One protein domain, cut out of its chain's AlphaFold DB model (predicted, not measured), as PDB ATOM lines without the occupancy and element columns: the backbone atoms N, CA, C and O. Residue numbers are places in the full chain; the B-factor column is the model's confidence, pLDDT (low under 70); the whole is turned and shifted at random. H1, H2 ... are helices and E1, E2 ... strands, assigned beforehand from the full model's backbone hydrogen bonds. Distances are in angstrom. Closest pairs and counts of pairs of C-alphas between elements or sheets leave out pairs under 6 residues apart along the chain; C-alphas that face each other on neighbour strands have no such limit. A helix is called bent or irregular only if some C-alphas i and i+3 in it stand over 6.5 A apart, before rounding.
ATOM      1  N   VAL A   2     172.749 126.635 123.280       77.88
ATOM      2  CA  VAL A   2     172.548 127.823 122.411       77.88
ATOM      3  C   VAL A   2     171.159 128.434 122.607       77.88
ATOM      4  O   VAL A   2     171.059 129.636 122.804       77.88
ATOM      5  N   GLU A   3     170.103 127.619 122.625       81.31
ATOM      6  CA  GLU A   3     168.735 128.110 122.865       81.31
ATOM      7  C   GLU A   3     168.584 128.774 124.240       81.31
ATOM      8  O   GLU A   3     168.026 129.861 124.334       81.31
ATOM      9  N   GLU A   4     169.163 128.184 125.289       82.75
ATOM     10  CA  GLU A   4     169.180 128.769 126.640       82.75
ATOM     11  C   GLU A   4     169.903 130.122 126.670       82.75
ATOM     12  O   GLU A   4     169.434 131.052 127.314       82.75
ATOM     13  N   ALA A   5     171.000 130.270 125.920       82.44
ATOM     14  CA  ALA A   5     171.706 131.543 125.808       82.44
ATOM     15  C   ALA A   5     170.936 132.602 124.990       82.44
ATOM     16  O   ALA A   5     171.228 133.791 125.106       82.44
ATOM     17  N   LEU A   6     169.970 132.190 124.158       87.56
ATOM     18  CA  LEU A   6     169.118 133.086 123.369       87.56
ATOM     19  C   LEU A   6     167.820 133.471 124.087       87.56
ATOM     20  O   LEU A   6     167.232 134.493 123.732       87.56
ATOM     21  N   ALA A   7     167.389 132.712 125.100       90.88
ATOM     22  CA  ALA A   7     166.167 132.994 125.855       90.88
ATOM     23  C   ALA A   7     166.088 134.450 126.379       90.88
ATOM     24  O   ALA A   7     165.060 135.099 126.144       90.88
ATOM     25  N   PRO A   8     167.172 135.047 126.928       92.81
ATOM     26  CA  PRO A   8     167.151 136.449 127.352       92.81
ATOM     27  C   PRO A   8     166.837 137.441 126.225       92.81
ATOM     28  O   PRO A   8     166.230 138.483 126.466       92.81
ATOM     29  N   ILE A   9     167.229 137.132 124.983       90.75
ATOM     30  CA  ILE A   9     166.956 137.986 123.819       90.75
ATOM     31  C   ILE A   9     165.470 137.944 123.471       90.75
ATOM     32  O   ILE A   9     164.881 138.991 123.210       90.75
ATOM     33  N   SER A  10     164.855 136.758 123.472       91.56
ATOM     34  CA  SER A  10     163.420 136.632 123.196       91.56
ATOM     35  C   SER A  10     162.563 137.323 124.255       91.56
ATOM     36  O   SER A  10     161.586 137.979 123.903       91.56
ATOM     37  N   GLU A  11     162.953 137.233 125.527       93.38
ATOM     38  CA  GLU A  11     162.239 137.870 126.641       93.38
ATOM     39  C   GLU A  11     162.327 139.399 126.587       93.38
ATOM     40  O   GLU A  11     161.354 140.086 126.889       93.38
ATOM     41  N   ASN A  12     163.461 139.938 126.129       94.88
ATOM     42  CA  ASN A  12     163.705 141.381 126.036       94.88
ATOM     43  C   ASN A  12     163.454 141.947 124.632       94.88
ATOM     44  O   ASN A  12     163.818 143.085 124.337       94.88
ATOM     45  N   LEU A  13     162.829 141.176 123.735       94.75
ATOM     46  CA  LEU A  13     162.650 141.581 122.341       94.75
ATOM     47  C   LEU A  13     161.875 142.901 122.222       94.75
ATOM     48  O   LEU A  13     162.215 143.733 121.383       94.75
ATOM     49  N   PHE A  14     160.873 143.116 123.076       95.12
ATOM     50  CA  PHE A  14     160.098 144.357 123.104       95.12
ATOM     51  C   PHE A  14     160.996 145.585 123.336       95.12
ATOM     52  O   PHE A  14     160.990 146.524 122.537       95.12
ATOM     53  N   ASP A  15     161.847 145.530 124.358       96.00
ATOM     54  CA  ASP A  15     162.761 146.615 124.722       96.00
ATOM     55  C   ASP A  15     163.923 146.759 123.729       96.00
ATOM     56  O   ASP A  15     164.428 147.859 123.478       96.00
ATOM     57  N   ILE A  16     164.340 145.672 123.076       95.94
ATOM     58  CA  ILE A  16     165.295 145.716 121.960       95.94
ATOM     59  C   ILE A  16     164.689 146.456 120.758       95.94
ATOM     60  O   ILE A  16     165.382 147.252 120.108       95.94
ATOM     61  N   LEU A  17     163.409 146.227 120.456       95.50
ATOM     62  CA  LEU A  17     162.698 146.837 119.328       95.50
ATOM     63  C   LEU A  17     162.319 148.305 119.558       95.50
ATOM     64  O   LEU A  17     162.100 149.024 118.583       95.50
ATOM     65  N   ASP A  18     162.368 148.803 120.795       94.25
ATOM     66  CA  ASP A  18     162.289 150.237 121.123       94.25
ATOM     67  C   ASP A  18     163.308 151.082 120.314       94.25
ATOM     68  O   ASP A  18     163.075 152.246 119.969       94.25
ATOM     69  N   ALA A  19     164.416 150.467 119.878       95.44
ATOM     70  CA  ALA A  19     165.377 151.081 118.962       95.44
ATOM     71  C   ALA A  19     164.751 151.588 117.649       95.44
ATOM     72  O   ALA A  19     165.244 152.564 117.086       95.44
ATOM     73  N   ILE A  20     163.663 150.984 117.163       95.06
ATOM     74  CA  ILE A  20     162.977 151.405 115.932       95.06
ATOM     75  C   ILE A  20     162.389 152.816 116.090       95.06
ATOM     76  O   ILE A  20     162.464 153.637 115.170       95.06
ATOM     77  N   GLY A  21     161.841 153.124 117.268       93.62
ATOM     78  CA  GLY A  21     161.240 154.420 117.566       93.62
ATOM     79  C   GLY A  21     162.285 155.528 117.672       93.62
ATOM     80  O   GLY A  21     162.245 156.499 116.913       93.62
ATOM     81  N   LYS A  22     163.243 155.383 118.593       91.69
ATOM     82  CA  LYS A  22     164.224 156.437 118.939       91.69
ATOM     83  C   LYS A  22     165.576 156.342 118.222       91.69
ATOM     84  O   LYS A  22     166.321 157.316 118.222       91.69
ATOM     85  N   GLY A  23     165.897 155.210 117.598       93.81
ATOM     86  CA  GLY A  23     167.144 154.971 116.857       93.81
ATOM     87  C   GLY A  23     168.144 154.048 117.560       93.81
ATOM     88  O   GLY A  23     169.053 153.536 116.912       93.81
ATOM     89  N   PHE A  24     167.990 153.793 118.863       95.88
ATOM     90  CA  PHE A  24     168.841 152.844 119.584       95.88
ATOM     91  C   PHE A  24     168.163 152.238 120.817       95.88
ATOM     92  O   PHE A  24     167.286 152.846 121.432       95.88
ATOM     93  N   SER A  25     168.625 151.061 121.220       96.62
ATOM     94  CA  SER A  25     168.305 150.434 122.499       96.62
ATOM     95  C   SER A  25     169.552 149.755 123.058       96.62
ATOM     96  O   SER A  25     170.337 149.183 122.298       96.62
ATOM     97  N   VAL A  26     169.768 149.865 124.368       97.31
ATOM     98  CA  VAL A  26     170.940 149.311 125.052       97.31
ATOM     99  C   VAL A  26     170.462 148.421 126.180       97.31
ATOM    100  O   VAL A  26     169.572 148.804 126.932       97.31
ATOM    101  N   HIS A  27     171.074 147.250 126.289       97.19
ATOM    102  CA  HIS A  27     170.822 146.312 127.370       97.19
ATOM    103  C   HIS A  27     172.140 145.932 128.020       97.19
ATOM    104  O   HIS A  27     173.135 145.698 127.332       97.19
ATOM    105  N   GLU A  28     172.148 145.875 129.340       96.81
ATOM    106  CA  GLU A  28     173.227 145.284 130.110       96.81
ATOM    107  C   GLU A  28     173.056 143.765 130.135       96.81
ATOM    108  O   GLU A  28     171.952 143.260 130.316       96.81
ATOM    109  N   ILE A  29     174.147 143.034 129.923       95.62
ATOM    110  CA  ILE A  29     174.171 141.579 130.014       95.62
ATOM    111  C   ILE A  29     174.423 141.193 131.466       95.62
ATOM    112  O   ILE A  29     175.450 141.557 132.058       95.62
ATOM    113  N   ASP A  30     173.512 140.400 132.012       94.12
ATOM    114  CA  ASP A  30     173.670 139.776 133.313       94.12
ATOM    115  C   ASP A  30     174.351 138.426 133.124       94.12
ATOM    116  O   ASP A  30     173.737 137.440 132.721       94.12
ATOM    117  N   TRP A  31     175.659 138.391 133.367       93.94
ATOM    118  CA  TRP A  31     176.461 137.183 133.209       93.94
ATOM    119  C   TRP A  31     176.328 136.262 134.420       93.94
ATOM    120  O   TRP A  31     176.596 136.649 135.557       93.94
ATOM    121  N   GLU A  32     175.991 135.004 134.166       92.25
ATOM    122  CA  GLU A  32     176.183 133.909 135.100       92.25
ATOM    123  C   GLU A  32     177.592 133.340 134.952       92.25
ATOM    124  O   GLU A  32     177.974 132.826 133.902       92.25
ATOM    125  N   THR A  33     178.364 133.430 136.034       92.69
ATOM    126  CA  THR A  33     179.779 133.036 136.089       92.69
ATOM    127  C   THR A  33     180.038 131.877 137.058       92.69
ATOM    128  O   THR A  33     181.186 131.570 137.366       92.69
ATOM    129  N   SER A  34     178.977 131.228 137.552       87.94
ATOM    130  CA  SER A  34     179.037 130.149 138.553       87.94
ATOM    131  C   SER A  34     179.678 128.858 138.030       87.94
ATOM    132  O   SER A  34     180.180 128.055 138.816       87.94
ATOM    133  N   ALA A  35     179.681 128.658 136.712       83.38
ATOM    134  CA  ALA A  35     180.256 127.501 136.042       83.38
ATOM    135  C   ALA A  35     181.512 127.869 135.232       83.38
ATOM    136  O   ALA A  35     181.889 129.031 135.090       83.38
ATOM    137  N   ARG A  36     182.167 126.853 134.652       85.50
ATOM    138  CA  ARG A  36     183.375 127.029 133.825       85.50
ATOM    139  C   ARG A  36     183.135 127.894 132.578       85.50
ATOM    140  O   ARG A  36     184.075 128.509 132.082       85.50
ATOM    141  N   GLN A  37     181.908 127.913 132.068       86.94
ATOM    142  CA  GLN A  37     181.492 128.744 130.944       86.94
ATOM    143  C   GLN A  37     180.552 129.836 131.445       86.94
ATOM    144  O   GLN A  37     179.651 129.558 132.233       86.94
ATOM    145  N   TRP A  38     180.760 131.062 130.967       90.50
ATOM    146  CA  TRP A  38     179.850 132.166 131.241       90.50
ATOM    147  C   TRP A  38     178.618 132.055 130.352       90.50
ATOM    148  O   TRP A  38     178.748 131.838 129.144       90.50
ATOM    149  N   MET A  39     177.443 132.228 130.949       91.12
ATOM    150  CA  MET A  39     176.164 132.225 130.241       91.12
ATOM    151  C   MET A  39     175.424 133.536 130.496       91.12
ATOM    152  O   MET A  39     175.490 134.057 131.610       91.12
ATOM    153  N   PRO A  40     174.725 134.101 129.501       92.56
ATOM    154  CA  PRO A  40     173.836 135.221 129.757       92.56
ATOM    155  C   PRO A  40     172.634 134.706 130.556       92.56
ATOM    156  O   PRO A  40     171.844 133.910 130.060       92.56
ATOM    157  N   ARG A  41     172.512 135.148 131.806       92.56
ATOM    158  CA  ARG A  41     171.349 134.874 132.658       92.56
ATOM    159  C   ARG A  41     170.155 135.729 132.254       92.56
ATOM    160  O   ARG A  41     169.021 135.288 132.370       92.56
ATOM    161  N   GLY A  42     170.420 136.959 131.826       93.62
ATOM    162  CA  GLY A  42     169.393 137.949 131.544       93.62
ATOM    163  C   GLY A  42     169.942 139.148 130.785       93.62
ATOM    164  O   GLY A  42     171.158 139.312 130.631       93.62
ATOM    165  N   LEU A  43     169.018 139.974 130.308       96.06
ATOM    166  CA  LEU A  43     169.299 141.298 129.778       96.06
ATOM    167  C   LEU A  43     168.504 142.311 130.594       96.06
ATOM    168  O   LEU A  43     167.313 142.124 130.825       96.06
ATOM    169  N   SER A  44     169.168 143.384 130.996       95.62
ATOM    170  CA  SER A  44     168.559 144.486 131.732       95.62
ATOM    171  C   SER A  44     168.495 145.715 130.831       95.62
ATOM    172  O   SER A  44     169.526 146.205 130.366       95.62
ATOM    173  N   TYR A  45     167.289 146.217 130.553       96.56
ATOM    174  CA  TYR A  45     167.106 147.409 129.722       96.56
ATOM    175  C   TYR A  45     167.743 148.643 130.371       96.56
ATOM    176  O   TYR A  45     167.382 149.057 131.476       96.56
ATOM    177  N   LEU A  46     168.674 149.272 129.651       96.56
ATOM    178  CA  LEU A  46     169.319 150.496 130.094       96.56
ATOM    179  C   LEU A  46     168.537 151.707 129.585       96.56
ATOM    180  O   LEU A  46     168.491 152.004 128.386       96.56
ATOM    181  N   GLN A  47     167.959 152.449 130.526       95.19
ATOM    182  CA  GLN A  47     167.173 153.635 130.213       95.19
ATOM    183  C   GLN A  47     168.025 154.679 129.467       95.19
ATOM    184  O   GLN A  47     169.113 155.026 129.935       95.19
ATOM    185  N   PRO A  48     167.519 155.273 128.366       93.25
ATOM    186  CA  PRO A  48     168.230 156.303 127.603       93.25
ATOM    187  C   PRO A  48     168.670 157.518 128.419       93.25
ATOM    188  O   PRO A  48     169.585 158.225 128.009       93.25
ATOM    189  N   TYR A  49     168.031 157.755 129.568       93.88
ATOM    190  CA  TYR A  49     168.414 158.796 130.517       93.88
ATOM    191  C   TYR A  49     169.885 158.697 130.947       93.88
ATOM    192  O   TYR A  49     170.547 159.725 131.065       93.88
ATOM    193  N   TRP A  50     170.407 157.478 131.116       95.50
ATOM    194  CA  TRP A  50     171.792 157.222 131.519       95.50
ATOM    195  C   TRP A  50     172.788 157.295 130.367       95.50
ATOM    196  O   TRP A  50     173.977 157.083 130.574       95.50
ATOM    197  N   LEU A  51     172.328 157.583 129.150       95.81
ATOM    198  CA  LEU A  51     173.148 157.550 127.952       95.81
ATOM    199  C   LEU A  51     173.314 158.943 127.348       95.81
ATOM    200  O   LEU A  51     172.478 159.843 127.490       95.81
ATOM    201  N   GLN A  52     174.429 159.125 126.653       94.94
ATOM    202  CA  GLN A  52     174.694 160.306 125.846       94.94
ATOM    203  C   GLN A  52     175.622 159.992 124.674       94.94
ATOM    204  O   GLN A  52     176.342 158.998 124.679       94.94
ATOM    205  N   THR A  53     175.604 160.861 123.668       95.19
ATOM    206  CA  THR A  53     176.568 160.874 122.560       95.19
ATOM    207  C   THR A  53     177.478 162.086 122.704       95.19
ATOM    208  O   THR A  53     177.098 163.079 123.330       95.19
ATOM    209  N   ARG A  54     178.647 162.057 122.067       94.50
ATOM    210  CA  ARG A  54     179.543 163.218 122.003       94.50
ATOM    211  C   ARG A  54     179.294 164.009 120.724       94.50
ATOM    212  O   ARG A  54     178.690 163.505 119.780       94.50
ATOM    213  N   ARG A  55     179.736 165.268 120.680       91.12
ATOM    214  CA  ARG A  55     179.600 166.084 119.465       91.12
ATOM    215  C   ARG A  55     180.592 165.641 118.392       91.12
ATOM    216  O   ARG A  55     180.253 165.658 117.213       91.12
ATOM    217  N   GLU A  56     181.790 165.252 118.813       94.38
ATOM    218  CA  GLU A  56     182.865 164.765 117.946       94.38
ATOM    219  C   GLU A  56     182.620 163.318 117.501       94.38
ATOM    220  O   GLU A  56     183.065 162.926 116.427       94.38
ATOM    221  N   ASP A  57     181.875 162.550 118.303       94.25
ATOM    222  CA  ASP A  57     181.473 161.175 118.005       94.25
ATOM    223  C   ASP A  57     179.962 160.971 118.251       94.25
ATOM    224  O   ASP A  57     179.544 160.459 119.298       94.25
ATOM    225  N   PRO A  58     179.117 161.418 117.304       92.31
ATOM    226  CA  PRO A  58     177.664 161.376 117.449       92.31
ATOM    227  C   PRO A  58     177.060 159.984 117.204       92.31
ATOM    228  O   PRO A  58     175.851 159.810 117.367       92.31
ATOM    229  N   GLU A  59     177.869 159.005 116.789       92.62
ATOM    230  CA  GLU A  59     177.437 157.631 116.512       92.62
ATOM    231  C   GLU A  59     177.680 156.681 117.693       92.62
ATOM    232  O   GLU A  59     177.118 155.579 117.728       92.62
ATOM    233  N   THR A  60     178.484 157.087 118.678       94.75
ATOM    234  CA  THR A  60     178.842 156.267 119.841       94.75
ATOM    235  C   THR A  60     178.065 156.679 121.086       94.75
ATOM    236  O   THR A  60     177.877 157.862 121.370       94.75
ATOM    237  N   LEU A  61     177.611 155.673 121.838       96.00
ATOM    238  CA  LEU A  61     176.928 155.850 123.116       96.00
ATOM    239  C   LEU A  61     177.928 155.735 124.265       96.00
ATOM    240  O   LEU A  61     178.772 154.840 124.280       96.00
ATOM    241  N   TYR A  62     177.767 156.619 125.239       96.62
ATOM    242  CA  TYR A  62     178.525 156.678 126.480       96.62
ATOM    243  C   TYR A  62     177.552 156.691 127.657       96.62
ATOM    244  O   TYR A  62     176.459 157.256 127.552       96.62
ATOM    245  N   LEU A  63     177.957 156.101 128.778       96.62
ATOM    246  CA  LEU A  63     177.257 156.239 130.049       96.62
ATOM    247  C   LEU A  63     177.497 157.638 130.605       96.62
ATOM    248  O   LEU A  63     178.622 158.130 130.627       96.62
ATOM    249  N   ARG A  64     176.437 158.296 131.057       96.19
ATOM    250  CA  ARG A  64     176.564 159.539 131.814       96.19
ATOM    251  C   ARG A  64     177.274 159.257 133.130       96.19
ATOM    252  O   ARG A  64     177.085 158.204 133.731       96.19
ATOM    253  N   SER A  65     178.092 160.210 133.546       93.69
ATOM    254  CA  SER A  65     178.976 160.082 134.695       93.69
ATOM    255  C   SER A  65     179.085 161.430 135.393       93.69
ATOM    256  O   SER A  65     179.114 162.466 134.727       93.69
ATOM    257  N   ASP A  66     179.158 161.416 136.721       93.12
ATOM    258  CA  ASP A  66     179.291 162.635 137.526       93.12
ATOM    259  C   ASP A  66     180.713 163.214 137.460       93.12
ATOM    260  O   ASP A  66     180.922 164.409 137.664       93.12
ATOM    261  N   THR A  67     181.707 162.374 137.160       94.69
ATOM    262  CA  THR A  67     183.127 162.753 137.098       94.69
ATOM    263  C   THR A  67     183.571 163.118 135.685       94.69
ATOM    264  O   THR A  67     184.495 163.912 135.509       94.69
ATOM    265  N   ASN A  68     182.912 162.559 134.668       94.31
ATOM    266  CA  ASN A  68     183.251 162.749 133.266       94.31
ATOM    267  C   ASN A  68     182.061 163.322 132.490       94.31
ATOM    268  O   ASN A  68     181.148 162.602 132.081       94.31
ATOM    269  N   ILE A  69     182.128 164.625 132.200       92.94
ATOM    270  CA  ILE A  69     181.084 165.356 131.468       92.94
ATOM    271  C   ILE A  69     180.808 164.783 130.068       92.94
ATOM    272  O   ILE A  69     179.689 164.877 129.568       92.94
ATOM    273  N   TYR A  70     181.804 164.151 129.439       93.38
ATOM    274  CA  TYR A  70     181.680 163.538 128.113       93.38
ATOM    275  C   TYR A  70     181.204 162.081 128.175       93.38
ATOM    276  O   TYR A  70     181.027 161.443 127.135       93.38
ATOM    277  N   GLY A  71     180.977 161.561 129.383       95.56
ATOM    278  CA  GLY A  71     180.501 160.213 129.654       95.56
ATOM    279  C   GLY A  71     181.579 159.150 129.517       95.56
ATOM    280  O   GLY A  71     182.555 159.303 128.774       95.56
ATOM    281  N   ASP A  72     181.373 158.050 130.224       96.56
ATOM    282  CA  ASP A  72     182.271 156.908 130.254       96.56
ATOM    283  C   ASP A  72     181.920 155.907 129.146       96.56
ATOM    284  O   ASP A  72     180.750 155.749 128.782       96.56
ATOM    285  N   PRO A  73     182.921 155.248 128.539       95.88
ATOM    286  CA  PRO A  73     182.664 154.250 127.511       95.88
ATOM    287  C   PRO A  73     181.882 153.066 128.089       95.88
ATOM    288  O   PRO A  73     182.098 152.657 129.230       95.88
ATOM    289  N   LEU A  74     181.004 152.479 127.274       95.88
ATOM    290  CA  LEU A  74     180.340 151.227 127.632       95.88
ATOM    291  C   LEU A  74     181.392 150.135 127.853       95.88
ATOM    292  O   LEU A  74     182.248 149.909 126.993       95.88
ATOM    293  N   ALA A  75     181.319 149.456 128.998       95.56
ATOM    294  CA  ALA A  75     182.254 148.390 129.328       95.56
ATOM    295  C   ALA A  75     182.210 147.272 128.259       95.56
ATOM    296  O   ALA A  75     181.119 146.807 127.899       95.56
ATOM    297  N   PRO A  76     183.372 146.815 127.752       94.12
ATOM    298  CA  PRO A  76     183.430 145.738 126.772       94.12
ATOM    299  C   PRO A  76     182.723 144.478 127.276       94.12
ATOM    300  O   PRO A  76     182.844 144.122 128.445       94.12
ATOM    301  N   TYR A  77     181.995 143.800 126.385       93.12
ATOM    302  CA  TYR A  77     181.274 142.549 126.671       93.12
ATOM    303  C   TYR A  77     180.203 142.633 127.773       93.12
ATOM    304  O   TYR A  77     179.650 141.610 128.165       93.12
ATOM    305  N   LYS A  78     179.880 143.832 128.268       95.44
ATOM    306  CA  LYS A  78     178.853 144.043 129.295       95.44
ATOM    307  C   LYS A  78     177.538 144.566 128.724       95.44
ATOM    308  O   LYS A  78     176.507 144.373 129.349       95.44
ATOM    309  N   PHE A  79     177.557 145.182 127.542       96.31
ATOM    310  CA  PHE A  79     176.374 145.794 126.937       96.31
ATOM    311  C   PHE A  79     176.122 145.290 125.517       96.31
ATOM    312  O   PHE A  79     177.052 145.121 124.726       96.31
ATOM    313  N   ILE A  80     174.845 145.132 125.172       94.69
ATOM    314  CA  ILE A  80     174.356 144.920 123.808       94.69
ATOM    315  C   ILE A  80     173.687 146.207 123.353       94.69
ATOM    316  O   ILE A  80     172.818 146.743 124.037       94.69
ATOM    317  N   THR A  81     174.084 146.709 122.186       95.62
ATOM    318  CA  THR A  81     173.480 147.901 121.588       95.62
ATOM    319  C   THR A  81     172.833 147.540 120.261       95.62
ATOM    320  O   THR A  81     173.519 147.164 119.314       95.62
ATOM    321  N   HIS A  82     171.520 147.719 120.172       95.25
ATOM    322  CA  HIS A  82     170.789 147.684 118.915       95.25
ATOM    323  C   HIS A  82     170.681 149.112 118.374       95.25
ATOM    324  O   HIS A  82     170.106 149.977 119.032       95.25
ATOM    325  N   LYS A  83     171.247 149.379 117.191       94.25
ATOM    326  CA  LYS A  83     171.162 150.681 116.508       94.25
ATOM    327  C   LYS A  83     170.340 150.530 115.235       94.25
ATOM    328  O   LYS A  83     170.661 149.693 114.396       94.25
ATOM    329  N   VAL A  84     169.321 151.367 115.076       92.81
ATOM    330  CA  VAL A  84     168.471 151.410 113.884       92.81
ATOM    331  C   VAL A  84     168.741 152.699 113.122       92.81
ATOM    332  O   VAL A  84     168.730 153.795 113.683       92.81
ATOM    333  N   LYS A  85     168.944 152.566 111.810       89.44
ATOM    334  CA  LYS A  85     169.164 153.687 110.894       89.44
ATOM    335  C   LYS A  85     168.050 153.744 109.855       89.44
ATOM    336  O   LYS A  85     168.235 153.351 108.710       89.44
ATOM    337  N   ALA A  86     166.885 154.246 110.257       89.62
ATOM    338  CA  ALA A  86     165.744 154.406 109.357       89.62
ATOM    339  C   ALA A  86     165.920 155.567 108.360       89.62
ATOM    340  O   ALA A  86     165.215 155.643 107.358       89.62
ATOM    341  N   LYS A  87     166.859 156.482 108.627       86.75
ATOM    342  CA  LYS A  87     167.248 157.569 107.723       86.75
ATOM    343  C   LYS A  87     168.711 157.967 107.909       86.75
ATOM    344  O   LYS A  87     169.330 157.655 108.926       86.75
ATOM    345  N   SER A  88     169.251 158.716 106.952       88.38
ATOM    346  CA  SER A  88     170.588 159.309 107.053       88.38
ATOM    347  C   SER A  88     170.661 160.378 108.151       88.38
ATOM    348  O   SER A  88     169.745 161.190 108.312       88.38
ATOM    349  N   GLY A  89     171.773 160.404 108.885       87.62
ATOM    350  CA  GLY A  89     172.041 161.360 109.959       87.62
ATOM    351  C   GLY A  89     172.716 160.702 111.161       87.62
ATOM    352  O   GLY A  89     173.113 159.544 111.073       87.62
ATOM    353  N   VAL A  90     172.810 161.473 112.250       91.50
ATOM    354  CA  VAL A  90     173.362 161.039 113.544       91.50
ATOM    355  C   VAL A  90     172.469 160.009 114.240       91.50
ATOM    356  O   VAL A  90     171.247 160.061 114.066       91.50
ATOM    357  N   LEU A  91     173.042 159.165 115.102       92.19
ATOM    358  CA  LEU A  91     172.343 158.109 115.854       92.19
ATOM    359  C   LEU A  91     171.005 158.548 116.477       92.19
ATOM    360  O   LEU A  91     169.976 157.917 116.248       92.19
ATOM    361  N   ILE A  92     170.983 159.672 117.206       87.69
ATOM    362  CA  ILE A  92     169.776 160.196 117.889       87.69
ATOM    363  C   ILE A  92     168.650 160.556 116.897       87.69
ATOM    364  O   ILE A  92     167.479 160.667 117.256       87.69
ATOM    365  N   ARG A  93     168.982 160.760 115.620       88.31
ATOM    366  CA  ARG A  93     168.019 161.042 114.551       88.31
ATOM    367  C   ARG A  93     167.691 159.805 113.714       88.31
ATOM    368  O   ARG A  93     166.927 159.952 112.766       88.31
ATOM    369  N   GLY A  94     168.239 158.634 114.034       88.75
ATOM    370  CA  GLY A  94     168.081 157.409 113.249       88.75
ATOM    371  C   GLY A  94     166.701 156.752 113.350       88.75
ATOM    372  O   GLY A  94     166.334 156.007 112.447       88.75
ATOM    373  N   GLY A  95     165.929 157.040 114.403       92.25
ATOM    374  CA  GLY A  95     164.621 156.423 114.653       92.25
ATOM    375  C   GLY A  95     163.450 156.996 113.846       92.25
ATOM    376  O   GLY A  95     163.495 158.120 113.330       92.25
ATOM    377  N   LEU A  96     162.359 156.227 113.777       94.12
ATOM    378  CA  LEU A  96     161.131 156.580 113.054       94.12
ATOM    379  C   LEU A  96     160.258 157.608 113.782       94.12
ATOM    380  O   LEU A  96     159.532 158.353 113.120       94.12
ATOM    381  N   ALA A  97     160.340 157.703 115.113       92.12
ATOM    382  CA  ALA A  97     159.435 158.524 115.922       92.12
ATOM    383  C   ALA A  97     159.425 159.994 115.483       92.12
ATOM    384  O   ALA A  97     158.377 160.635 115.446       92.12
ATOM    385  N   ARG A  98     160.577 160.533 115.066       86.75
ATOM    386  CA  ARG A  98     160.661 161.920 114.587       86.75
ATOM    387  C   ARG A  98     159.891 162.146 113.285       86.75
ATOM    388  O   ARG A  98     159.340 163.226 113.101       86.75
ATOM    389  N   MET A  99     159.892 161.171 112.376       87.12
ATOM    390  CA  MET A  99     159.125 161.260 111.129       87.12
ATOM    391  C   MET A  99     157.635 161.045 111.406       87.12
ATOM    392  O   MET A  99     156.808 161.819 110.932       87.12
TER     393      MET A  99
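Overview. This is residues 2 to 99 of the 168 residues of the protein "DUF935 family protein" of Paludibacterium sp. dN 18-1 (UniProt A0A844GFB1). A small twisted sheet of three strands, E2, E1 and E3, has a row of short helices along one of its faces, H1 over E2 and H2 over E1, with H3 following them and only grazing the sheet. Between E2 and E3 runs a long stretch without named elements, residues 47 to 78, and residues 84 to 99 form a second such stretch after E3. The printed part has 98 residues, with three named helices and then three named strands in the order H1 H2 H3 E1 E2 E3; the sheet runs E2 E1 E3 and is antiparallel throughout. The class is mixed, helices and strands, with 41 residues in named elements, under half of those printed. The whole is only just compact, close to loose, with a radius of gyration of the C-alphas of 14.8 A, and flat, spanning 42 by 34 by 18 A.

Along the chain. H1 covers residues 2 to 11 and measures 15.0 A, beginning with C-alpha 2 at (172.548, 127.823, 122.411). It is irregular, but only just: C-alphas 5 and 8 are 6.9 A apart. H2 is residues 13 to 17, 6.1 A, and H3 is residues 19 to 22, 5.5 A. E1 is residues 24 to 32, 25.6 A, with C-alpha 24 at (168.841, 152.844, 119.584). E2 is residues 39 to 46, 19.5 A, and bends by 51 degrees at residue 42. E3 is residues 79 to 83, 12.6 A, ending with C-alpha 83 at (171.162, 150.681, 116.508).

Arrangement. The sheet is only just strongly twisted, its C-alphas lying up to 4.3 A off its best plane. E1 is the inner strand. E1 and E2 form a hairpin, antiparallel at 145 degrees, with N 28 and O 44 within hydrogen-bond range at 2.8 A. E1 and E3 are antiparallel at 156 degrees, with N 27 and O 80 within hydrogen-bond range at 2.9 A. H1 is on the sheet at a height over the sheet of 8.7 A, over E2 and along the strands, at 19 degrees to E2 on the local plane; their closest C-alphas, those of Pro 8 and Gly 42, are 5.0 A apart. H2 is on the same face as H1, over E1 at a height over the sheet of 8.3 A; the closest C-alphas of H2 and E1, those of Ile 16 and Ser 25, are 5.6 A apart. H3 only grazes the sheet with residues 19 to 22. H1 and H3 are apart. In H2 the O i to N i+4 pair is within hydrogen-bond range, in H1 4 of 6 are, and H3 is too short for such a pair.

Size, cuts and confidence. The C-alphas of Arg 36 and Met 99, the two farthest apart, are 47.7 A from each other. The link from E2 to E3 is long, 32 residues; within it residues 62 to 63 pair antiparallel with residues 51 to 52 and with residues 72 to 73. The printed part has no cut. Its mean pLDDT is 92.7, and no printed residue is under 70.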